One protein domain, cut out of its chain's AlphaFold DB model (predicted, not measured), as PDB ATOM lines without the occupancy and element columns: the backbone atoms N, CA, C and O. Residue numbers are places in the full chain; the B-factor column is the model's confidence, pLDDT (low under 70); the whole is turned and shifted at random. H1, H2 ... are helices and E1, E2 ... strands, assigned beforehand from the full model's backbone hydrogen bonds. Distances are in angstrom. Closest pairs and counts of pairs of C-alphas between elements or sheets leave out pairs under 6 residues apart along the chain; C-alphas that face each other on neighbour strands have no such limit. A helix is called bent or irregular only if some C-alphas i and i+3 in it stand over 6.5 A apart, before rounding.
ATOM      1  N   GLY A 372     205.217 253.403 387.185       64.31
ATOM      2  CA  GLY A 372     205.578 254.337 388.252       64.31
ATOM      3  C   GLY A 372     205.674 255.785 387.781       64.31
ATOM      4  O   GLY A 372     206.705 256.204 387.238       64.31
ATOM      5  N   THR A 373     204.602 256.531 388.030       75.50
ATOM      6  CA  THR A 373     204.584 257.992 388.077       75.50
ATOM      7  C   THR A 373     205.303 258.435 389.348       75.50
ATOM      8  O   THR A 373     205.078 257.890 390.427       75.50
ATOM      9  N   THR A 374     206.213 259.394 389.224       77.62
ATOM     10  CA  THR A 374     207.028 259.905 390.334       77.62
ATOM     11  C   THR A 374     206.694 261.354 390.677       77.62
ATOM     12  O   THR A 374     206.908 261.751 391.814       77.62
ATOM     13  N   SER A 375     206.082 262.116 389.766       82.12
ATOM     14  CA  SER A 375     205.503 263.434 390.070       82.12
ATOM     15  C   SER A 375     204.237 263.709 389.253       82.12
ATOM     16  O   SER A 375     204.027 263.138 388.179       82.12
ATOM     17  N   VAL A 376     203.373 264.567 389.796       83.94
ATOM     18  CA  VAL A 376     202.047 264.920 389.273       83.94
ATOM     19  C   VAL A 376     201.827 266.411 389.538       83.94
ATOM     20  O   VAL A 376     202.095 266.863 390.645       83.94
ATOM     21  N   ASN A 377     201.347 267.171 388.553       85.00
ATOM     22  CA  ASN A 377     200.953 268.577 388.694       85.00
ATOM     23  C   ASN A 377     199.621 268.811 387.942       85.00
ATOM     24  O   ASN A 377     199.517 268.425 386.769       85.00
ATOM     25  N   PRO A 378     198.609 269.459 388.545       82.19
ATOM     26  CA  PRO A 378     197.466 269.986 387.803       82.19
ATOM     27  C   PRO A 378     197.884 271.202 386.965       82.19
ATOM     28  O   PRO A 378     198.550 272.099 387.469       82.19
ATOM     29  N   VAL A 379     197.455 271.281 385.702       84.25
ATOM     30  CA  VAL A 379     197.699 272.458 384.843       84.25
ATOM     31  C   VAL A 379     196.446 272.806 384.061       84.25
ATOM     32  O   VAL A 379     195.812 271.931 383.466       84.25
ATOM     33  N   ARG A 380     196.089 274.087 384.041       82.88
ATOM     34  CA  ARG A 380     194.880 274.597 383.402       82.88
ATOM     35  C   ARG A 380     195.217 275.392 382.137       82.88
ATOM     36  O   ARG A 380     196.293 275.950 381.992       82.88
ATOM     37  N   TYR A 381     194.283 275.357 381.193       82.62
ATOM     38  CA  TYR A 381     194.376 275.910 379.844       82.62
ATOM     39  C   TYR A 381     193.055 276.629 379.524       82.62
ATOM     40  O   TYR A 381     192.053 276.446 380.222       82.62
ATOM     41  N   GLU A 382     193.011 277.409 378.440       77.69
ATOM     42  CA  GLU A 382     191.786 278.117 378.022       77.69
ATOM     43  C   GLU A 382     190.607 277.150 377.756       77.69
ATOM     44  O   GLU A 382     189.473 277.434 378.146       77.69
ATOM     45  N   ASP A 383     190.887 275.974 377.179       73.62
ATOM     46  CA  ASP A 383     189.890 274.964 376.782       73.62
ATOM     47  C   ASP A 383     189.708 273.788 377.778       73.62
ATOM     48  O   ASP A 383     188.902 272.878 377.524       73.62
ATOM     49  N   GLY A 384     190.423 273.757 378.914       73.62
ATOM     50  CA  GLY A 384     190.313 272.650 379.876       73.62
ATOM     51  C   GLY A 384     191.275 272.664 381.067       73.62
ATOM     52  O   GLY A 384     192.164 273.499 381.172       73.62
ATOM     53  N   GLU A 385     191.098 271.695 381.964       83.00
ATOM     54  CA  GLU A 385     192.079 271.337 382.996       83.00
ATOM     55  C   GLU A 385     192.747 270.011 382.606       83.00
ATOM     56  O   GLU A 385     192.103 269.117 382.048       83.00
ATOM     57  N   THR A 386     194.035 269.887 382.907       86.75
ATOM     58  CA  THR A 386     194.859 268.709 382.619       86.75
ATOM     59  C   THR A 386     195.658 268.281 383.848       86.75
ATOM     60  O   THR A 386     195.799 269.031 384.817       86.75
ATOM     61  N   LEU A 387     196.221 267.082 383.773       87.25
ATOM     62  CA  LEU A 387     197.163 266.535 384.726       87.25
ATOM     63  C   LEU A 387     198.465 266.211 383.996       87.25
ATOM     64  O   LEU A 387     198.509 265.289 383.177       87.25
ATOM     65  N   VAL A 388     199.514 266.977 384.279       89.38
ATOM     66  CA  VAL A 388     200.870 266.661 383.832       89.38
ATOM     67  C   VAL A 388     201.455 265.664 384.826       89.38
ATOM     68  O   VAL A 388     201.342 265.821 386.040       89.38
ATOM     69  N   THR A 389     202.060 264.605 384.310       87.44
ATOM     70  CA  THR A 389     202.646 263.511 385.090       87.44
ATOM     71  C   THR A 389     204.022 263.193 384.533       87.44
ATOM     72  O   THR A 389     204.213 263.211 383.316       87.44
ATOM     73  N   ALA A 390     204.981 262.877 385.393       84.31
ATOM     74  CA  ALA A 390     206.290 262.396 384.972       84.31
ATOM     75  C   ALA A 390     206.708 261.176 385.792       84.31
ATOM     76  O   ALA A 390     206.271 260.986 386.928       84.31
ATOM     77  N   GLY A 391     207.529 260.318 385.197       79.06
ATOM     78  CA  GLY A 391     207.909 259.036 385.775       79.06
ATOM     79  C   GLY A 391     208.833 258.237 384.869       79.06
ATOM     80  O   GLY A 391     209.473 258.760 383.958       79.06
ATOM     81  N   ARG A 392     208.896 256.922 385.092       72.50
ATOM     82  CA  ARG A 392     209.818 256.032 384.354       72.50
ATOM     83  C   ARG A 392     209.518 255.924 382.853       72.50
ATOM     84  O   ARG A 392     210.420 255.629 382.074       72.50
ATOM     85  N   PHE A 393     208.279 256.211 382.456       74.00
ATOM     86  CA  PHE A 393     207.841 256.299 381.060       74.00
ATOM     87  C   PHE A 393     208.336 257.568 380.340       74.00
ATOM     88  O   PHE A 393     208.351 257.578 379.111       74.00
ATOM     89  N   GLY A 394     208.757 258.610 381.068       80.94
ATOM     90  CA  GLY A 394     208.959 259.967 380.552       80.94
ATOM     91  C   GLY A 394     207.938 260.932 381.165       80.94
ATOM     92  O   GLY A 394     207.747 260.915 382.379       80.94
ATOM     93  N   MET A 395     207.265 261.744 380.347       88.12
ATOM     94  CA  MET A 395     206.214 262.680 380.777       88.12
ATOM     95  C   MET A 395     204.922 262.461 379.978       88.12
ATOM     96  O   MET A 395     204.973 262.154 378.790       88.12
ATOM     97  N   ARG A 396     203.760 262.612 380.619       88.25
ATOM     98  CA  ARG A 396     202.424 262.434 380.026       88.25
ATOM     99  C   ARG A 396     201.447 263.484 380.516       88.25
ATOM    100  O   ARG A 396     201.456 263.821 381.698       88.25
ATOM    101  N   ILE A 397     200.581 263.947 379.620       89.12
ATOM    102  CA  ILE A 397     199.549 264.945 379.904       89.12
ATOM    103  C   ILE A 397     198.175 264.319 379.663       89.12
ATOM    104  O   ILE A 397     197.908 263.783 378.584       89.12
ATOM    105  N   TYR A 398     197.306 264.390 380.671       87.75
ATOM    106  CA  TYR A 398     195.944 263.858 380.642       87.75
ATOM    107  C   TYR A 398     194.915 264.989 380.725       87.75
ATOM    108  O   TYR A 398     195.015 265.835 381.603       87.75
ATOM    109  N   ASP A 399     193.896 264.991 379.872       83.56
ATOM    110  CA  ASP A 399     192.687 265.809 380.027       83.56
ATOM    111  C   ASP A 399     191.876 265.293 381.226       83.56
ATOM    112  O   ASP A 399     191.530 264.111 381.258       83.56
ATOM    113  N   ILE A 400     191.575 266.164 382.198       82.88
ATOM    114  CA  ILE A 400     190.810 265.834 383.415       82.88
ATOM    115  C   ILE A 400     189.487 266.608 383.521       82.88
ATOM    116  O   ILE A 400     188.928 266.753 384.609       82.88
ATOM    117  N   ARG A 401     188.936 267.083 382.391       79.88
ATOM    118  CA  ARG A 401     187.598 267.709 382.347       79.88
ATOM    119  C   ARG A 401     186.477 266.768 382.807       79.88
ATOM    120  O   ARG A 401     185.450 267.245 383.289       79.88
ATOM    121  N   ASP A 402     186.685 265.456 382.696       80.44
ATOM    122  CA  ASP A 402     186.062 264.464 383.577       80.44
ATOM    123  C   ASP A 402     187.156 263.906 384.509       80.44
ATOM    124  O   ASP A 402     187.980 263.106 384.058       80.44
ATOM    125  N   PRO A 403     187.205 264.307 385.794       74.31
ATOM    126  CA  PRO A 403     188.273 263.887 386.697       74.31
ATOM    127  C   PRO A 403     188.185 262.399 387.075       74.31
ATOM    128  O   PRO A 403     189.128 261.848 387.631       74.31
ATOM    129  N   TYR A 404     187.070 261.727 386.770       77.56
ATOM    130  CA  TYR A 404     186.900 260.292 386.998       77.56
ATOM    131  C   TYR A 404     187.234 259.450 385.758       77.56
ATOM    132  O   TYR A 404     187.323 258.227 385.857       77.56
ATOM    133  N   ALA A 405     187.442 260.085 384.598       73.50
ATOM    134  CA  ALA A 405     187.878 259.426 383.369       73.50
ATOM    135  C   ALA A 405     188.985 260.212 382.622       73.50
ATOM    136  O   ALA A 405     188.763 260.617 381.475       73.50
ATOM    137  N   PRO A 406     190.181 260.405 383.223       81.31
ATOM    138  CA  PRO A 406     191.293 261.107 382.583       81.31
ATOM    139  C   PRO A 406     191.694 260.500 381.233       81.31
ATOM    140  O   PRO A 406     191.933 259.293 381.128       81.31
ATOM    141  N   ALA A 407     191.816 261.335 380.202       80.62
ATOM    142  CA  ALA A 407     192.169 260.905 378.849       80.62
ATOM    143  C   ALA A 407     193.586 261.361 378.481       80.62
ATOM    144  O   ALA A 407     193.874 262.552 378.516       80.62
ATOM    145  N   LEU A 408     194.474 260.433 378.107       83.56
ATOM    146  CA  LEU A 408     195.828 260.769 377.647       83.56
ATOM    147  C   LEU A 408     195.752 261.607 376.359       83.56
ATOM    148  O   LEU A 408     195.164 261.155 375.376       83.56
ATOM    149  N   ILE A 409     196.354 262.799 376.369       84.75
ATOM    150  CA  ILE A 409     196.367 263.731 375.229       84.75
ATOM    151  C   ILE A 409     197.772 264.064 374.716       84.75
ATOM    152  O   ILE A 409     197.901 264.334 373.524       84.75
ATOM    153  N   GLY A 410     198.810 263.987 375.557       84.38
ATOM    154  CA  GLY A 410     200.203 264.246 375.174       84.38
ATOM    155  C   GLY A 410     201.191 263.289 375.847       84.38
ATOM    156  O   GLY A 410     200.970 262.855 376.979       84.38
ATOM    157  N   ASP A 411     202.284 262.962 375.155       86.94
ATOM    158  CA  ASP A 411     203.337 262.044 375.611       86.94
ATOM    159  C   ASP A 411     204.727 262.533 375.172       86.94
ATOM    160  O   ASP A 411     204.931 262.910 374.019       86.94
ATOM    161  N   LEU A 412     205.682 262.473 376.098       86.62
ATOM    162  CA  LEU A 412     207.118 262.534 375.852       86.62
ATOM    163  C   LEU A 412     207.762 261.289 376.462       86.62
ATOM    164  O   LEU A 412     208.133 261.284 377.637       86.62
ATOM    165  N   SER A 413     207.910 260.231 375.666       82.38
ATOM    166  CA  SER A 413     208.617 259.014 376.075       82.38
ATOM    167  C   SER A 413     210.018 259.281 376.655       82.38
ATOM    168  O   SER A 413     210.691 260.248 376.290       82.38
ATOM    169  N   ARG A 414     210.524 258.347 377.476       76.00
ATOM    170  CA  ARG A 414     211.895 258.322 378.037       76.00
ATOM    171  C   ARG A 414     212.993 258.689 377.021       76.00
ATOM    172  O   ARG A 414     213.998 259.275 377.398       76.00
ATOM    173  N   ALA A 415     212.818 258.350 375.742       77.81
ATOM    174  CA  ALA A 415     213.793 258.644 374.691       77.81
ATOM    175  C   ALA A 415     213.880 260.138 374.318       77.81
ATOM    176  O   ALA A 415     214.948 260.592 373.920       77.81
ATOM    177  N   ALA A 416     212.798 260.910 374.466       84.69
ATOM    178  CA  ALA A 416     212.773 262.338 374.134       84.69
ATOM    179  C   ALA A 416     213.630 263.192 375.086       84.69
ATOM    180  O   ALA A 416     214.101 264.262 374.713       84.69
ATOM    181  N   PHE A 417     213.864 262.696 376.302       85.12
ATOM    182  CA  PHE A 417     214.704 263.336 377.311       85.12
ATOM    183  C   PHE A 417     216.185 262.897 377.252       85.12
ATOM    184  O   PHE A 417     217.007 263.410 378.014       85.12
ATOM    185  N   ALA A 418     216.555 261.937 376.396       81.31
ATOM    186  CA  ALA A 418     217.904 261.366 376.364       81.31
ATOM    187  C   ALA A 418     218.974 262.389 375.931       81.31
ATOM    188  O   ALA A 418     218.784 263.136 374.970       81.31
ATOM    189  N   LEU A 419     220.134 262.400 376.601       80.38
ATOM    190  CA  LEU A 419     221.270 263.252 376.234       80.38
ATOM    191  C   LEU A 419     222.349 262.450 375.484       80.38
ATOM    192  O   LEU A 419     222.508 261.254 375.729       80.38
ATOM    193  N   PRO A 420     223.186 263.085 374.635       75.06
ATOM    194  CA  PRO A 420     224.198 262.380 373.835       75.06
ATOM    195  C   PRO A 420     225.257 261.580 374.617       75.06
ATOM    196  O   PRO A 420     225.978 260.790 374.018       75.06
ATOM    197  N   ALA A 421     225.389 261.791 375.931       65.81
ATOM    198  CA  ALA A 421     226.277 261.002 376.790       65.81
ATOM    199  C   ALA A 421     225.660 259.654 377.217       65.81
ATOM    200  O   ALA A 421     226.387 258.732 377.585       65.81
ATOM    201  N   ASP A 422     224.333 259.517 377.167       71.12
ATOM    202  CA  ASP A 422     223.632 258.357 377.720       71.12
ATOM    203  C   ASP A 422     223.902 257.080 376.898       71.12
ATOM    204  O   ASP A 422     224.082 256.005 377.472       71.12
ATOM    205  N   GLU A 423     224.092 257.190 375.577       64.25
ATOM    206  CA  GLU A 423     224.551 256.073 374.730       64.25
ATOM    207  C   GLU A 423     225.939 255.533 375.140       64.25
ATOM    208  O   GLU A 423     226.185 254.331 375.038       64.25
ATOM    209  N   GLU A 424     226.852 256.391 375.624       58.88
ATOM    210  CA  GLU A 424     228.225 255.999 375.996       58.88
ATOM    211  C   GLU A 424     228.301 255.379 377.404       58.88
ATOM    212  O   GLU A 424     229.064 254.431 377.615       58.88
ATOM    213  N   PHE A 425     227.516 255.888 378.364       55.28
ATOM    214  CA  PHE A 425     227.623 255.503 379.782       55.28
ATOM    215  C   PHE A 425     226.513 254.576 380.290       55.28
ATOM    216  O   PHE A 425     226.758 253.803 381.219       55.28
ATOM    217  N   LEU A 426     225.317 254.626 379.699       57.88
ATOM    218  CA  LEU A 426     224.156 253.839 380.125       57.88
ATOM    219  C   LEU A 426     223.855 252.675 379.167       57.88
ATOM    220  O   LEU A 426     223.467 251.598 379.629       57.88
ATOM    221  N   GLY A 427     224.051 252.882 377.860       52.84
ATOM    222  CA  GLY A 427     223.723 251.916 376.807       52.84
ATOM    223  C   GLY A 427     222.228 251.567 376.735       52.84
ATOM    224  O   GLY A 427     221.398 252.150 377.434       52.84
ATOM    225  N   ASP A 428     221.883 250.564 375.923       46.59
ATOM    226  CA  ASP A 428     220.495 250.180 375.588       46.59
ATOM    227  C   ASP A 428     219.685 249.541 376.747       46.59
ATOM    228  O   ASP A 428     218.727 248.803 376.517       46.59
ATOM    229  N   ASN A 429     220.050 249.761 378.014       47.47
ATOM    230  CA  ASN A 429     219.358 249.155 379.151       47.47
ATOM    231  C   ASN A 429     217.973 249.809 379.386       47.47
ATOM    232  O   ASN A 429     217.900 250.995 379.738       47.47
ATOM    233  N   PRO A 430     216.854 249.060 379.287       41.19
ATOM    234  CA  PRO A 430     215.514 249.598 379.536       41.19
ATOM    235  C   PRO A 430     215.237 249.919 381.017       41.19
ATOM    236  O   PRO A 430     214.232 250.551 381.314       41.19
ATOM    237  N   VAL A 431     216.111 249.512 381.947       43.75
ATOM    238  CA  VAL A 431     215.984 249.814 383.391       43.75
ATOM    239  C   VAL A 431     216.617 251.169 383.766       43.75
ATOM    240  O   VAL A 431     216.371 251.695 384.851       43.75
ATOM    241  N   ASN A 432     217.430 251.761 382.884       52.53
ATOM    242  CA  ASN A 432     218.106 253.030 383.163       52.53
ATOM    243  C   ASN A 432     217.121 254.202 383.008       52.53
ATOM    244  O   ASN A 432     216.866 254.664 381.896       52.53
ATOM    245  N   ASN A 433     216.577 254.673 384.129       58.41
ATOM    246  CA  ASN A 433     215.541 255.704 384.189       58.41
ATOM    247  C   ASN A 433     216.084 256.926 384.933       58.41
ATOM    248  O   ASN A 433     215.930 257.060 386.139       58.41
ATOM    249  N   TYR A 434     216.770 257.791 384.192       58.59
ATOM    250  CA  TYR A 434     217.536 258.927 384.712       58.59
ATOM    251  C   TYR A 434     216.733 260.240 384.764       58.59
ATOM    252  O   TYR A 434     217.251 261.256 385.215       58.59
ATOM    253  N   HIS A 435     215.460 260.213 384.356       61.00
ATOM    254  CA  HIS A 435     214.509 261.338 384.388       61.00
ATOM    255  C   HIS A 435     213.490 261.212 385.537       61.00
ATOM    256  O   HIS A 435     212.365 261.696 385.435       61.00
ATOM    257  N   THR A 436     213.832 260.483 386.604       63.28
ATOM    258  CA  THR A 436     212.956 260.311 387.769       63.28
ATOM    259  C   THR A 436     212.922 261.589 388.599       63.28
ATOM    260  O   THR A 436     213.751 261.804 389.480       63.28
ATOM    261  N   THR A 437     211.942 262.428 388.290       70.19
ATOM    262  CA  THR A 437     211.590 263.628 389.045       70.19
ATOM    263  C   THR A 437     210.569 263.280 390.124       70.19
ATOM    264  O   THR A 437     209.525 262.702 389.820       70.19
ATOM    265  N   GLU A 438     210.872 263.580 391.382       72.75
ATOM    266  CA  GLU A 438     209.986 263.271 392.517       72.75
ATOM    267  C   GLU A 438     209.094 264.466 392.866       72.75
ATOM    268  O   GLU A 438     207.881 264.316 393.006       72.75
ATOM    269  N   SER A 439     209.683 265.662 392.809       74.50
ATOM    270  CA  SER A 439     208.979 266.944 392.767       74.50
ATOM    271  C   SER A 439     209.350 267.663 391.470       74.50
ATOM    272  O   SER A 439     210.519 267.991 391.246       74.50
ATOM    273  N   MET A 440     208.359 267.870 390.600       82.25
ATOM    274  CA  MET A 440     208.424 268.812 389.477       82.25
ATOM    275  C   MET A 440     207.482 269.976 389.781       82.25
ATOM    276  O   MET A 440     206.418 269.740 390.352       82.25
ATOM    277  N   ASN A 441     207.841 271.183 389.347       87.62
ATOM    278  CA  ASN A 441     206.906 272.300 389.238       87.62
ATOM    279  C   ASN A 441     206.713 272.728 387.787       87.62
ATOM    280  O   ASN A 441     207.528 272.441 386.896       87.62
ATOM    281  N   ILE A 442     205.638 273.485 387.590       88.25
ATOM    282  CA  ILE A 442     205.238 274.050 386.313       88.25
ATOM    283  C   ILE A 442     205.061 275.561 386.445       88.25
ATOM    284  O   ILE A 442     204.272 276.062 387.243       88.25
ATOM    285  N   ASP A 443     205.773 276.291 385.596       91.19
ATOM    286  CA  ASP A 443     205.496 277.696 385.346       91.19
ATOM    287  C   ASP A 443     204.246 277.807 384.472       91.19
ATOM    288  O   ASP A 443     204.240 277.334 383.335       91.19
ATOM    289  N   LYS A 444     203.191 278.428 385.001       84.12
ATOM    290  CA  LYS A 444     201.885 278.562 384.334       84.12
ATOM    291  C   LYS A 444     201.781 279.839 383.497       84.12
ATOM    292  O   LYS A 444     201.107 279.844 382.474       84.12
ATOM    293  N   ASP A 445     202.516 280.894 383.854       85.88
ATOM    294  CA  ASP A 445     202.567 282.135 383.067       85.88
ATOM    295  C   ASP A 445     203.319 281.926 381.740       85.88
ATOM    296  O   ASP A 445     202.997 282.529 380.712       85.88
ATOM    297  N   ARG A 446     204.333 281.052 381.751       91.88
ATOM    298  CA  ARG A 446     205.141 280.668 380.586       91.88
ATOM    299  C   ARG A 446     204.800 279.276 380.055       91.88
ATOM    300  O   ARG A 446     205.283 278.943 378.974       91.88
ATOM    301  N   MET A 447     203.964 278.489 380.732       93.31
ATOM    302  CA  MET A 447     203.593 277.109 380.370       93.31
ATOM    303  C   MET A 447     204.827 276.227 380.111       93.31
ATOM    304  O   MET A 447     205.041 275.746 378.995       93.31
ATOM    305  N   LEU A 448     205.670 276.076 381.139       95.38
ATOM    306  CA  LEU A 448     206.915 275.298 381.115       95.38
ATOM    307  C   LEU A 448     206.968 274.321 382.292       95.38
ATOM    308  O   LEU A 448     206.797 274.742 383.432       95.38
ATOM    309  N   ALA A 449     207.285 273.049 382.043       94.31
ATOM    310  CA  ALA A 449     207.551 272.075 383.104       94.31
ATOM    311  C   ALA A 449     209.056 271.923 383.370       94.31
ATOM    312  O   ALA A 449     209.851 271.800 382.431       94.31
ATOM    313  N   PHE A 450     209.439 271.886 384.651       93.44
ATOM    314  CA  PHE A 450     210.818 271.675 385.098       93.44
ATOM    315  C   PHE A 450     210.997 270.246 385.626       93.44
ATOM    316  O   PHE A 450     210.734 269.945 386.790       93.44
ATOM    317  N   VAL A 451     211.438 269.350 384.740       91.50
ATOM    318  CA  VAL A 451     211.522 267.900 384.990       91.50
ATOM    319  C   VAL A 451     212.935 267.532 385.452       91.50
ATOM    320  O   VAL A 451     213.886 267.660 384.682       91.50
ATOM    321  N   SER A 452     213.102 267.055 386.688       88.12
ATOM    322  CA  SER A 452     214.416 266.678 387.236       88.12
ATOM    323  C   SER A 452     215.069 265.441 386.588       88.12
ATOM    324  O   SER A 452     214.411 264.481 386.183       88.12
ATOM    325  N   ARG A 453     216.410 265.449 386.546       85.25
ATOM    326  CA  ARG A 453     217.303 264.365 386.099       85.25
ATOM    327  C   ARG A 453     218.172 263.896 387.276       85.25
ATOM    328  O   ARG A 453     219.045 264.635 387.734       85.25
ATOM    329  N   ASP A 454     217.936 262.676 387.749       80.44
ATOM    330  CA  ASP A 454     218.461 262.142 389.016       80.44
ATOM    331  C   ASP A 454     219.891 261.549 388.871       80.44
ATOM    332  O   ASP A 454     220.107 260.651 388.047       80.44
ATOM    333  N   PRO A 455     220.885 261.973 389.685       72.88
ATOM    334  CA  PRO A 455     222.245 261.433 389.670       72.88
ATOM    335  C   PRO A 455     222.332 259.954 390.092       72.88
ATOM    336  O   PRO A 455     223.313 259.286 389.752       72.88
ATOM    337  N   ARG A 456     221.341 259.406 390.813       69.25
ATOM    338  CA  ARG A 456     221.330 258.007 391.279       69.25
ATOM    339  C   ARG A 456     221.348 257.007 390.128       69.25
ATOM    340  O   ARG A 456     222.007 255.973 390.242       69.25
ATOM    341  N   ALA A 457     220.724 257.340 388.998       62.59
ATOM    342  CA  ALA A 457     220.712 256.493 387.808       62.59
ATOM    343  C   ALA A 457     222.117 256.247 387.213       62.59
ATOM    344  O   ALA A 457     222.340 255.234 386.551       62.59
ATOM    345  N   PHE A 458     223.102 257.098 387.524       64.94
ATOM    346  CA  PHE A 458     224.510 256.949 387.128       64.94
ATOM    347  C   PHE A 458     225.306 256.153 388.182       64.94
ATOM    348  O   PHE A 458     226.414 256.514 388.592       64.94
ATOM    349  N   GLY A 459     224.705 255.060 388.663       55.12
ATOM    350  CA  GLY A 459     225.293 254.139 389.641       55.12
ATOM    351  C   GLY A 459     225.428 254.701 391.059       55.12
ATOM    352  O   GLY A 459     226.329 254.274 391.779       55.12
ATOM    353  N   ASN A 460     224.582 255.668 391.442       51.56
ATOM    354  CA  ASN A 460     224.556 256.321 392.761       51.56
ATOM    355  C   ASN A 460     225.944 256.829 393.214       51.56
ATOM    356  O   ASN A 460     226.350 256.707 394.371       51.56
ATOM    357  N   SER A 461     226.738 257.308 392.248       45.94
ATOM    358  CA  SER A 461     228.193 257.267 392.365       45.94
ATOM    359  C   SER A 461     228.833 258.621 392.679       45.94
ATOM    360  O   SER A 461     228.987 259.497 391.831       45.94
ATOM    361  N   GLN A 462     229.395 258.713 393.884       49.53
ATOM    362  CA  GLN A 462     230.316 259.782 394.314       49.53
ATOM    363  C   GLN A 462     231.698 259.697 393.617       49.53
ATOM    364  O   GLN A 462     232.734 260.023 394.193       49.53
ATOM    365  N   ALA A 463     231.730 259.141 392.403       47.22
ATOM    366  CA  ALA A 463     232.922 258.623 391.737       47.22
ATOM    367  C   ALA A 463     232.898 258.751 390.202       47.22
ATOM    368  O   ALA A 463     233.963 258.642 389.592       47.22
ATOM    369  N   VAL A 464     231.741 258.995 389.570       55.84
ATOM    370  CA  VAL A 464     231.686 259.403 388.156       55.84
ATOM    371  C   VAL A 464     231.881 260.925 388.085       55.84
ATOM    372  O   VAL A 464     231.118 261.659 388.714       55.84
ATOM    373  N   PRO A 465     232.907 261.436 387.375       57.56
ATOM    374  CA  PRO A 465     233.116 262.875 387.238       57.56
ATOM    375  C   PRO A 465     232.075 263.534 386.326       57.56
ATOM    376  O   PRO A 465     231.460 262.890 385.474       57.56
ATOM    377  N   LYS A 466     231.952 264.859 386.415       58.81
ATOM    378  CA  LYS A 466     231.332 265.650 385.344       58.81
ATOM    379  C   LYS A 466     232.277 265.697 384.126       58.81
ATOM    380  O   LYS A 466     233.490 265.842 384.314       58.81
ATOM    381  N   PRO A 467     231.772 265.615 382.880       61.91
ATOM    382  CA  PRO A 467     230.362 265.621 382.478       61.91
ATOM    383  C   PRO A 467     229.756 264.218 382.243       61.91
ATOM    384  O   PRO A 467     228.780 264.104 381.512       61.91
ATOM    385  N   GLN A 468     230.331 263.135 382.786       63.31
ATOM    386  CA  GLN A 468     229.872 261.762 382.499       63.31
ATOM    387  C   GLN A 468     228.560 261.366 383.210       63.31
ATOM    388  O   GLN A 468     227.934 260.385 382.822       63.31
ATOM    389  N   ALA A 469     228.137 262.124 384.224       69.44
ATOM    390  CA  ALA A 469     226.846 261.976 384.899       69.44
ATOM    391  C   ALA A 469     226.201 263.361 385.111       69.44
ATOM    392  O   ALA A 469     226.290 263.912 386.212       69.44
ATOM    393  N   PRO A 470     225.614 263.973 384.063       78.88
ATOM    394  CA  PRO A 470     224.961 265.269 384.195       78.88
ATOM    395  C   PRO A 470     223.681 265.125 385.027       78.88
ATOM    396  O   PRO A 470     222.871 264.227 384.781       78.88
ATOM    397  N   ALA A 471     223.510 266.020 385.998       83.12
ATOM    398  CA  ALA A 471     222.364 266.093 386.902       83.12
ATOM    399  C   ALA A 471     221.811 267.520 386.886       83.12
ATOM    400  O   ALA A 471     222.575 268.482 386.771       83.12
ATOM    401  N   GLY A 472     220.491 267.656 386.931       89.19
ATOM    402  CA  GLY A 472     219.836 268.938 386.703       89.19
ATOM    403  C   GLY A 472     218.377 268.767 386.348       89.19
ATOM    404  O   GLY A 472     217.730 267.856 386.858       89.19
ATOM    405  N   PHE A 473     217.870 269.602 385.447       92.62
ATOM    406  CA  PHE A 473     216.483 269.536 384.994       92.62
ATOM    407  C   PHE A 473     216.336 269.882 383.510       92.62
ATOM    408  O   PHE A 473     217.157 270.590 382.921       92.62
ATOM    409  N   TYR A 474     215.268 269.372 382.905       94.62
ATOM    410  CA  TYR A 474     214.816 269.753 381.572       94.62
ATOM    411  C   TYR A 474     213.843 270.923 381.668       94.62
ATOM    412  O   TYR A 474     213.041 270.981 382.599       94.62
ATOM    413  N   VAL A 475     213.886 271.816 380.682       96.50
ATOM    414  CA  VAL A 475     212.814 272.779 380.416       96.50
ATOM    415  C   VAL A 475     211.967 272.197 379.291       96.50
ATOM    416  O   VAL A 475     212.480 271.968 378.192       96.50
ATOM    417  N   VAL A 476     210.697 271.931 379.575       97.00
ATOM    418  CA  VAL A 476     209.751 271.308 378.642       97.00
ATOM    419  C   VAL A 476     208.644 272.303 378.314       97.00
ATOM    420  O   VAL A 476     208.014 272.827 379.230       97.00
ATOM    421  N   ASP A 477     208.399 272.567 377.031       97.62
ATOM    422  CA  ASP A 477     207.214 273.307 376.596       97.62
ATOM    423  C   ASP A 477     205.974 272.426 376.779       97.62
ATOM    424  O   ASP A 477     205.966 271.274 376.343       97.62
ATOM    425  N   ILE A 478     204.939 272.969 377.419       95.50
ATOM    426  CA  ILE A 478     203.636 272.313 377.574       95.50
ATOM    427  C   ILE A 478     202.467 273.185 377.090       95.50
ATOM    428  O   ILE A 478     201.320 272.825 377.319       95.50
ATOM    429  N   ALA A 479     202.713 274.321 376.424       94.31
ATOM    430  CA  ALA A 479     201.646 275.237 375.996       94.31
ATOM    431  C   ALA A 479     200.649 274.599 375.012       94.31
ATOM    432  O   ALA A 479     199.465 274.937 375.043       94.31
ATOM    433  N   ASP A 480     201.108 273.656 374.183       93.69
ATOM    434  CA  ASP A 480     200.238 272.669 373.542       93.69
ATOM    435  C   ASP A 480     200.290 271.362 374.360       93.69
ATOM    436  O   ASP A 480     201.276 270.622 374.271       93.69
ATOM    437  N   PRO A 481     199.240 271.025 375.135       90.69
ATOM    438  CA  PRO A 481     199.229 269.819 375.960       90.69
ATOM    439  C   PRO A 481     199.113 268.529 375.133       90.69
ATOM    440  O   PRO A 481     199.193 267.436 375.694       90.69
ATOM    441  N   THR A 482     198.911 268.633 373.814       92.25
ATOM    442  CA  THR A 482     198.890 267.502 372.875       92.25
ATOM    443  C   THR A 482     200.232 267.278 372.172       92.25
ATOM    444  O   THR A 482     200.468 266.194 371.637       92.25
ATOM    445  N   ALA A 483     201.129 268.269 372.208       93.12
ATOM    446  CA  ALA A 483     202.450 268.225 371.582       93.12
ATOM    447  C   ALA A 483     203.562 268.848 372.467       93.12
ATOM    448  O   ALA A 483     204.258 269.756 372.006       93.12
ATOM    449  N   PRO A 484     203.757 268.381 373.719       95.12
ATOM    450  CA  PRO A 484     204.840 268.866 374.574       95.12
ATOM    451  C   PRO A 484     206.234 268.578 373.981       95.12
ATOM    452  O   PRO A 484     206.439 267.538 373.353       95.12
ATOM    453  N   GLU A 485     207.210 269.465 374.209       95.94
ATOM    454  CA  GLU A 485     208.562 269.386 373.617       95.94
ATOM    455  C   GLU A 485     209.677 269.667 374.642       95.94
ATOM    456  O   GLU A 485     209.623 270.638 375.393       95.94
ATOM    457  N   VAL A 486     210.736 268.846 374.660       95.81
ATOM    458  CA  VAL A 486     211.935 269.092 375.487       95.81
ATOM    459  C   VAL A 486     212.806 270.163 374.821       95.81
ATOM    460  O   VAL A 486     213.489 269.887 373.836       95.81
ATOM    461  N   LEU A 487     212.815 271.380 375.369       96.38
ATOM    462  CA  LEU A 487     213.502 272.533 374.774       96.38
ATOM    463  C   LEU A 487     214.980 272.643 375.166       96.38
ATOM    464  O   LEU A 487     215.819 273.056 374.365       96.38
ATOM    465  N   HIS A 488     215.298 272.343 376.427       95.38
ATOM    466  CA  HIS A 488     216.630 272.532 377.007       95.38
ATOM    467  C   HIS A 488     216.887 271.524 378.126       95.38
ATOM    468  O   HIS A 488     215.957 271.091 378.803       95.38
ATOM    469  N   PHE A 489     218.159 271.211 378.368       93.81
ATOM    470  CA  PHE A 489     218.606 270.560 379.597       93.81
ATOM    471  C   PHE A 489     219.657 271.430 380.280       93.81
ATOM    472  O   PHE A 489     220.695 271.742 379.689       93.81
ATOM    473  N   GLN A 490     219.411 271.765 381.543       93.44
ATOM    474  CA  GLN A 490     220.348 272.494 382.378       93.44
ATOM    475  C   GLN A 490     221.044 271.539 383.349       93.44
ATOM    476  O   GLN A 490     220.398 271.008 384.248       93.44
ATOM    477  N   ASP A 491     222.366 271.376 383.222       89.62
ATOM    478  CA  ASP A 491     223.186 270.798 384.297       89.62
ATOM    479  C   ASP A 491     223.223 271.806 385.452       89.62
ATOM    480  O   ASP A 491     223.784 272.899 385.319       89.62
ATOM    481  N   ALA A 492     222.574 271.453 386.561       87.12
ATOM    482  CA  ALA A 492     222.546 272.251 387.782       87.12
ATOM    483  C   ALA A 492     223.507 271.700 388.846       87.12
ATOM    484  O   ALA A 492     223.591 272.232 389.949       87.12
ATOM    485  N   GLY A 493     224.229 270.613 388.560       79.88
ATOM    486  CA  GLY A 493     225.106 269.927 389.505       79.88
ATOM    487  C   GLY A 493     224.399 269.127 390.607       79.88
ATOM    488  O   GLY A 493     225.037 268.239 391.163       79.88
ATOM    489  N   ALA A 494     223.120 269.388 390.878       79.62
ATOM    490  CA  ALA A 494     222.165 268.541 391.597       79.62
ATOM    491  C   ALA A 494     220.918 268.334 390.715       79.62
ATOM    492  O   ALA A 494     220.875 268.855 389.608       79.62
ATOM    493  N   GLY A 495     219.956 267.535 391.166       78.62
ATOM    494  CA  GLY A 495     218.796 267.102 390.388       78.62
ATOM    495  C   GLY A 495     218.141 265.912 391.077       78.62
ATOM    496  O   GLY A 495     218.845 264.981 391.457       78.62
ATOM    497  N   HIS A 496     216.828 265.970 391.280       82.31
ATOM    498  CA  HIS A 496     215.955 264.937 391.872       82.31
ATOM    499  C   HIS A 496     214.564 265.556 392.065       82.31
ATOM    500  O   HIS A 496     213.540 264.994 391.667       82.31
ATOM    501  N   THR A 497     214.613 266.750 392.648       86.94
ATOM    502  CA  THR A 497     213.562 267.718 392.926       86.94
ATOM    503  C   THR A 497     213.920 269.009 392.183       86.94
ATOM    504  O   THR A 497     215.105 269.347 392.045       86.94
ATOM    505  N   SER A 498     212.929 269.717 391.650       89.31
ATOM    506  CA  SER A 498     213.127 270.988 390.938       89.31
ATOM    507  C   SER A 498     211.956 271.935 391.186       89.31
ATOM    508  O   SER A 498     210.977 271.928 390.440       89.31
ATOM    509  N   THR A 499     212.097 272.746 392.236       90.81
ATOM    510  CA  THR A 499     211.056 273.630 392.773       90.81
ATOM    511  C   THR A 499     211.169 275.048 392.212       90.81
ATOM    512  O   THR A 499     212.267 275.612 392.146       90.81
ATOM    513  N   CYS A 500     210.041 275.658 391.854       91.31
ATOM    514  CA  CYS A 500     209.961 277.062 391.462       91.31
ATOM    515  C   CYS A 500     210.072 278.008 392.664       91.31
ATOM    516  O   CYS A 500     209.348 277.889 393.645       91.31
ATOM    517  N   VAL A 501     210.922 279.026 392.547       91.50
ATOM    518  CA  VAL A 501     211.133 280.069 393.559       91.50
ATOM    519  C   VAL A 501     210.943 281.447 392.922       91.50
ATOM    520  O   VAL A 501     211.363 281.672 391.787       91.50
ATOM    521  N   ASN A 502     210.303 282.363 393.660       90.44
ATOM    522  CA  ASN A 502     209.931 283.715 393.217       90.44
ATOM    523  C   ASN A 502     209.162 283.703 391.878       90.44
ATOM    524  O   ASN A 502     209.651 284.216 390.876       90.44
ATOM    525  N   GLY A 503     207.993 283.052 391.825       83.56
ATOM    526  CA  GLY A 503     207.189 282.978 390.592       83.56
ATOM    527  C   GLY A 503     207.927 282.315 389.422       83.56
ATOM    528  O   GLY A 503     207.859 282.795 388.296       83.56
ATOM    529  N   CYS A 504     208.693 281.257 389.706       89.81
ATOM    530  CA  CYS A 504     209.585 280.598 388.750       89.81
ATOM    531  C   CYS A 504     210.665 281.519 388.123       89.81
ATOM    532  O   CYS A 504     211.202 281.180 387.069       89.81
ATOM    533  N   GLU A 505     211.061 282.650 388.731       92.94
ATOM    534  CA  GLU A 505     212.280 283.376 388.310       92.94
ATOM    535  C   GLU A 505     213.554 282.541 388.545       92.94
ATOM    536  O   GLU A 505     214.532 282.657 387.799       92.94
ATOM    537  N   ALA A 506     213.541 281.665 389.554       94.75
ATOM    538  CA  ALA A 506     214.615 280.725 389.839       94.75
ATOM    539  C   ALA A 506     214.084 279.310 390.103       94.75
ATOM    540  O   ALA A 506     212.979 279.135 390.612       94.75
ATOM    541  N   ILE A 507     214.912 278.304 389.815       95.06
ATOM    542  CA  ILE A 507     214.694 276.908 390.211       95.06
ATOM    543  C   ILE A 507     215.663 276.549 391.335       95.06
ATOM    544  O   ILE A 507     216.875 276.765 391.213       95.06
ATOM    545  N   TRP A 508     215.134 275.995 392.424       94.44
ATOM    546  CA  TRP A 508     215.893 275.354 393.498       94.44
ATOM    547  C   TRP A 508     215.852 273.839 393.286       94.44
ATOM    548  O   TRP A 508     214.780 273.266 393.125       94.44
ATOM    549  N   SER A 509     217.015 273.184 393.249       91.00
ATOM    550  CA  SER A 509     217.108 271.745 392.980       91.00
ATOM    551  C   SER A 509     217.990 271.023 394.000       91.00
ATOM    552  O   SER A 509     219.138 271.419 394.228       91.00
ATOM    553  N   GLY A 510     217.441 269.977 394.623       85.69
ATOM    554  CA  GLY A 510     218.120 269.132 395.608       85.69
ATOM    555  C   GLY A 510     218.632 267.808 395.032       85.69
ATOM    556  O   GLY A 510     218.651 267.589 393.818       85.69
ATOM    557  N   GLY A 511     219.084 266.904 395.905       75.44
ATOM    558  CA  GLY A 511     219.404 265.526 395.511       75.44
ATOM    559  C   GLY A 511     220.391 264.788 396.434       75.44
ATOM    560  O   GLY A 511     221.319 265.395 396.970       75.44
ATOM    561  N   PRO A 512     220.247 263.457 396.605       65.81
ATOM    562  CA  PRO A 512     220.920 262.696 397.668       65.81
ATOM    563  C   PRO A 512     222.411 262.447 397.445       65.81
ATOM    564  O   PRO A 512     223.184 262.373 398.402       65.81
ATOM    565  N   ALA A 513     222.836 262.274 396.193       65.75
ATOM    566  CA  ALA A 513     224.203 261.877 395.877       65.75
ATOM    567  C   ALA A 513     225.121 263.099 395.737       65.75
ATOM    568  O   ALA A 513     224.894 263.948 394.881       65.75
ATOM    569  N   ARG A 514     226.200 263.154 396.528       70.00
ATOM    570  CA  ARG A 514     227.313 264.099 396.342       70.00
ATOM    571  C   ARG A 514     228.174 263.713 395.121       70.00
ATOM    572  O   ARG A 514     228.337 262.535 394.811       70.00
ATOM    573  N   ALA A 515     228.741 264.713 394.446       69.31
ATOM    574  CA  ALA A 515     229.657 264.570 393.314       69.31
ATOM    575  C   ALA A 515     231.091 264.197 393.734       69.31
ATOM    576  O   ALA A 515     231.545 264.511 394.837       69.31
ATOM    577  N   ALA A 516     231.849 263.633 392.790       68.12
ATOM    578  CA  ALA A 516     233.290 263.414 392.935       68.12
ATOM    579  C   ALA A 516     234.104 264.730 393.002       68.12
ATOM    580  O   ALA A 516     235.217 264.740 393.529       68.12
ATOM    581  N   ASP A 517     233.560 265.821 392.452       72.88
ATOM    582  CA  ASP A 517     234.136 267.172 392.405       72.88
ATOM    583  C   ASP A 517     233.613 268.131 393.498       72.88
ATOM    584  O   ASP A 517     234.193 269.202 393.687       72.88
ATOM    585  N   ASP A 518     232.589 267.737 394.265       77.38
ATOM    586  CA  ASP A 518     232.059 268.525 395.389       77.38
ATOM    587  C   ASP A 518     233.089 268.621 396.547       77.38
ATOM    588  O   ASP A 518     233.882 267.685 396.748       77.38
ATOM    589  N   PRO A 519     233.078 269.707 397.355       82.19
ATOM    590  CA  PRO A 519     234.015 269.933 398.459       82.19
ATOM    591  C   PRO A 519     234.188 268.756 399.425       82.19
ATOM    592  O   PRO A 519     233.244 268.053 399.779       82.19
ATOM    593  N   ALA A 520     235.431 268.541 399.871       79.06
ATOM    594  CA  ALA A 520     235.839 267.372 400.656       79.06
ATOM    595  C   ALA A 520     235.029 267.174 401.949       79.06
ATOM    596  O   ALA A 520     234.804 266.034 402.350       79.06
ATOM    597  N   ASP A 521     234.606 268.281 402.549       78.38
ATOM    598  CA  ASP A 521     233.880 268.445 403.804       78.38
ATOM    599  C   ASP A 521     232.347 268.320 403.690       78.38
ATOM    600  O   ASP A 521     231.678 268.263 404.718       78.38
ATOM    601  N   TRP A 522     231.779 268.224 402.483       81.12
ATOM    602  CA  TRP A 522     230.345 267.959 402.302       81.12
ATOM    603  C   TRP A 522     230.034 266.463 402.451       81.12
ATOM    604  O   TRP A 522     230.717 265.618 401.867       81.12
ATOM    605  N   ILE A 523     228.978 266.122 403.190       73.31
ATOM    606  CA  ILE A 523     228.516 264.734 403.379       73.31
ATOM    607  C   ILE A 523     227.515 264.338 402.278       73.31
ATOM    608  O   ILE A 523     227.570 263.225 401.752       73.31
ATOM    609  N   ALA A 524     226.655 265.273 401.873       77.69
ATOM    610  CA  ALA A 524     225.735 265.182 400.738       77.69
ATOM    611  C   ALA A 524     225.540 266.588 400.124       77.69
ATOM    612  O   ALA A 524     226.286 267.506 400.478       77.69
ATOM    613  N   ARG A 525     224.612 266.766 399.170       81.00
ATOM    614  CA  ARG A 525     224.464 268.049 398.460       81.00
ATOM    615  C   ARG A 525     223.541 269.060 399.168       81.00
ATOM    616  O   ARG A 525     222.521 268.655 399.724       81.00
ATOM    617  N   PRO A 526     223.881 270.361 399.082       89.50
ATOM    618  CA  PRO A 526     222.982 271.487 399.343       89.50
ATOM    619  C   PRO A 526     222.054 271.758 398.140       89.50
ATOM    620  O   PRO A 526     222.197 271.127 397.089       89.50
ATOM    621  N   ILE A 527     221.158 272.743 398.259       93.31
ATOM    622  CA  ILE A 527     220.280 273.175 397.161       93.31
ATOM    623  C   ILE A 527     221.060 273.986 396.120       93.31
ATOM    624  O   ILE A 527     221.654 275.024 396.423       93.31
ATOM    625  N   MET A 528     221.006 273.541 394.866       93.38
ATOM    626  CA  MET A 528     221.565 274.259 393.722       93.38
ATOM    627  C   MET A 528     220.530 275.242 393.174       93.38
ATOM    628  O   MET A 528     219.382 274.874 392.932       93.38
ATOM    629  N   VAL A 529     220.944 276.490 392.951       96.50
ATOM    630  CA  VAL A 529     220.068 277.568 392.466       96.50
ATOM    631  C   VAL A 529     220.350 277.842 390.997       96.50
ATOM    632  O   VAL A 529     221.507 278.026 390.615       96.50
ATOM    633  N   THR A 530     219.304 277.919 390.179       97.56
ATOM    634  CA  THR A 530     219.396 278.269 388.756       97.56
ATOM    635  C   THR A 530     218.483 279.436 388.415       97.56
ATOM    636  O   THR A 530     217.281 279.360 388.629       97.56
ATOM    637  N   ASP A 531     219.059 280.499 387.857       97.56
ATOM    638  CA  ASP A 531     218.330 281.610 387.246       97.56
ATOM    639  C   ASP A 531     217.679 281.143 385.938       97.56
ATOM    640  O   ASP A 531     218.364 280.626 385.046       97.56
ATOM    641  N   VAL A 532     216.363 281.323 385.837       97.31
ATOM    642  CA  VAL A 532     215.548 281.072 384.638       97.31
ATOM    643  C   VAL A 532     214.678 282.293 384.292       97.31
ATOM    644  O   VAL A 532     213.809 282.216 383.423       97.31
ATOM    645  N   SER A 533     214.911 283.444 384.932       95.81
ATOM    646  CA  SER A 533     214.110 284.672 384.786       95.81
ATOM    647  C   SER A 533     214.128 285.243 383.362       95.81
ATOM    648  O   SER A 533     213.165 285.866 382.923       95.81
ATOM    649  N   GLY A 534     215.200 284.986 382.605       95.88
ATOM    650  CA  GLY A 534     215.338 285.414 381.213       95.88
ATOM    651  C   GLY A 534     214.542 284.595 380.187       95.88
ATOM    652  O   GLY A 534     214.462 285.015 379.032       95.88
ATOM    653  N   ILE A 535     213.935 283.460 380.570       97.00
ATOM    654  CA  ILE A 535     213.064 282.694 379.665       97.00
ATOM    655  C   ILE A 535     211.738 283.449 379.476       97.00
ATOM    656  O   ILE A 535     211.093 283.833 380.451       97.00
ATOM    657  N   SER A 536     211.294 283.641 378.234       95.75
ATOM    658  CA  SER A 536     210.015 284.302 377.921       95.75
ATOM    659  C   SER A 536     209.439 283.839 376.581       95.75
ATOM    660  O   SER A 536     210.186 283.363 375.724       95.75
ATOM    661  N   ARG A 537     208.123 283.985 376.377       94.62
ATOM    662  CA  ARG A 537     207.488 283.734 375.072       94.62
ATOM    663  C   ARG A 537     207.468 284.984 374.196       94.62
ATOM    664  O   ARG A 537     207.244 286.091 374.687       94.62
ATOM    665  N   ASP A 538     207.694 284.800 372.899       94.62
ATOM    666  CA  ASP A 538     207.551 285.859 371.900       94.62
ATOM    667  C   ASP A 538     206.085 286.069 371.463       94.62
ATOM    668  O   ASP A 538     205.156 285.430 371.959       94.62
ATOM    669  N   ALA A 539     205.860 287.007 370.538       93.12
ATOM    670  CA  ALA A 539     204.521 287.366 370.067       93.12
ATOM    671  C   ALA A 539     203.849 286.301 369.173       93.12
ATOM    672  O   ALA A 539     202.651 286.417 368.916       93.12
ATOM    673  N   ASP A 540     204.603 285.302 368.709       92.12
ATOM    674  CA  ASP A 540     204.107 284.142 367.962       92.12
ATOM    675  C   ASP A 540     203.971 282.897 368.879       92.12
ATOM    676  O   ASP A 540     203.505 281.851 368.431       92.12
ATOM    677  N   GLY A 541     204.327 283.016 370.169       90.06
ATOM    678  CA  GLY A 541     204.196 281.989 371.210       90.06
ATOM    679  C   GLY A 541     205.461 281.165 371.487       90.06
ATOM    680  O   GLY A 541     205.456 280.347 372.411       90.06
ATOM    681  N   ASN A 542     206.549 281.375 370.738       93.94
ATOM    682  CA  ASN A 542     207.766 280.566 370.855       93.94
ATOM    683  C   ASN A 542     208.540 280.911 372.132       93.94
ATOM    684  O   ASN A 542     208.656 282.083 372.493       93.94
ATOM    685  N   VAL A 543     209.138 279.910 372.778       96.94
ATOM    686  CA  VAL A 543     210.006 280.115 373.945       96.94
ATOM    687  C   VAL A 543     211.370 280.659 373.514       96.94
ATOM    688  O   VAL A 543     212.012 280.159 372.592       96.94
ATOM    689  N   THR A 544     211.830 281.694 374.210       96.88
ATOM    690  CA  THR A 544     213.084 282.412 373.956       96.88
ATOM    691  C   THR A 544     213.863 282.619 375.257       96.88
ATOM    692  O   THR A 544     213.303 282.494 376.344       96.88
ATOM    693  N   GLY A 545     215.162 282.924 375.163       96.50
ATOM    694  CA  GLY A 545     216.011 283.199 376.331       96.50
ATOM    695  C   GLY A 545     216.568 281.963 377.045       96.50
ATOM    696  O   GLY A 545     217.174 282.102 378.105       96.50
ATOM    697  N   LEU A 546     216.434 280.762 376.472       97.00
ATOM    698  CA  LEU A 546     217.033 279.525 377.002       97.00
ATOM    699  C   LEU A 546     218.569 279.621 377.138       97.00
ATOM    700  O   LEU A 546     219.158 279.003 378.018       97.00
ATOM    701  N   ASP A 547     219.223 280.450 376.319       96.06
ATOM    702  CA  ASP A 547     220.659 280.749 376.384       96.06
ATOM    703  C   ASP A 547     221.062 281.663 377.560       96.06
ATOM    704  O   ASP A 547     222.253 281.859 377.807       96.06
ATOM    705  N   THR A 548     220.087 282.209 378.295       96.69
ATOM    706  CA  THR A 548     220.310 283.027 379.500       96.69
ATOM    707  C   THR A 548     220.300 282.221 380.800       96.69
ATOM    708  O   THR A 548     220.769 282.731 381.819       96.69
ATOM    709  N   ILE A 549     219.808 280.974 380.765       97.31
ATOM    710  CA  ILE A 549     219.673 280.095 381.934       97.31
ATOM    711  C   ILE A 549     221.036 279.898 382.602       97.31
ATOM    712  O   ILE A 549     222.031 279.589 381.937       97.31
ATOM    713  N   ARG A 550     221.098 280.067 383.929       95.12
ATOM    714  CA  ARG A 550     222.370 280.003 384.655       95.12
ATOM    715  C   ARG A 550     222.252 279.466 386.076       95.12
ATOM    716  O   ARG A 550     221.733 280.131 386.966       95.12
ATOM    717  N   THR A 551     222.889 278.326 386.324       94.88
ATOM    718  CA  THR A 551     223.163 277.838 387.683       94.88
ATOM    719  C   THR A 551     224.240 278.687 388.370       94.88
ATOM    720  O   THR A 551     225.250 279.058 387.760       94.88
ATOM    721  N   TYR A 552     224.023 279.019 389.643       93.88
ATOM    722  CA  TYR A 552     224.960 279.779 390.469       93.88
ATOM    723  C   TYR A 552     226.105 278.891 390.989       93.88
ATOM    724  O   TYR A 552     225.902 277.749 391.386       93.88
ATOM    725  N   GLU A 553     227.327 279.436 391.040       88.25
ATOM    726  CA  GLU A 553     228.515 278.733 391.569       88.25
ATOM    727  C   GLU A 553     228.483 278.536 393.096       88.25
ATOM    728  O   GLU A 553     229.326 277.828 393.644       88.25
ATOM    729  N   GLN A 554     227.565 279.202 393.799       89.94
ATOM    730  CA  GLN A 554     227.369 279.082 395.242       89.94
ATOM    731  C   GLN A 554     225.944 278.569 395.499       89.94
ATOM    732  O   GLN A 554     224.996 279.248 395.102       89.94
ATOM    733  N   PRO A 555     225.785 277.386 396.117       92.75
ATOM    734  CA  PRO A 555     224.484 276.850 396.503       92.75
ATOM    735  C   PRO A 555     223.979 277.465 397.814       92.75
ATOM    736  O   PRO A 555     224.727 278.120 398.546       92.75
ATOM    737  N   VAL A 556     222.716 277.191 398.131       94.94
ATOM    738  CA  VAL A 556     222.029 277.641 399.351       94.94
ATOM    739  C   VAL A 556     221.748 276.458 400.286       94.94
ATOM    740  O   VAL A 556     221.895 275.304 399.900       94.94
TER     741      VAL A 556
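AT A GLANCE: This is residues 372 to 556 of the 864 residues of the protein "S-layer homology domain-containing protein" of Nitriliruptoraceae bacterium ZYF776 (UniProt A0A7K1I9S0). Little regular structure is named, but two sheets make a sandwich: E1 E2 E3 E4, antiparallel, partly face to face with E8 E7 E6 E5 E9 E10 E11, mixed and curled back on itself. The printed part has 185 residues, and the named elements hold only 71 of them, mostly strand: E1 to E4, H1, then E5 to E11 along the chain. It is compact, radius of gyration of the C-alphas 16.4 A, spanning 52 by 35 by 27 A.

IN THESE COORDINATES: E1, residues 373 to 381, begins at C-alpha 373 (204.584, 257.992, 388.077) and measures 22.2 A. E2 is 384 to 391, 23.0 A; E3 394 to 399; E4 407 to 413; H1 422 to 425; E5 439 to 443; E6 448 to 453; E7 472 to 477; E8 485 to 491; E9 497 to 501; E10 506 to 509; E11 528 to 531.

HOW THE PARTS SIT: E1 and E2 form a hairpin, N 377 and O 388 2.9 A apart. The closest C-alphas of E1 and E5, Ser 375 and Ser 439, are 5.6 A apart. E8 E7 E6 face E9 E10 E11 in a folded sheet, one sheet bent into two leaves, with E5 as hinge; E5 and E9 are parallel, N 498 and O 439 3.0 A apart. H1, on neither sheet, is too short for an O i to N i+4 pair.

THE WHOLE: The printed part has no cut. Links H1 to E5, E6 to E7 and E10 to E11 are long. Low-confidence residues include 423 to 436 and 456 to 469.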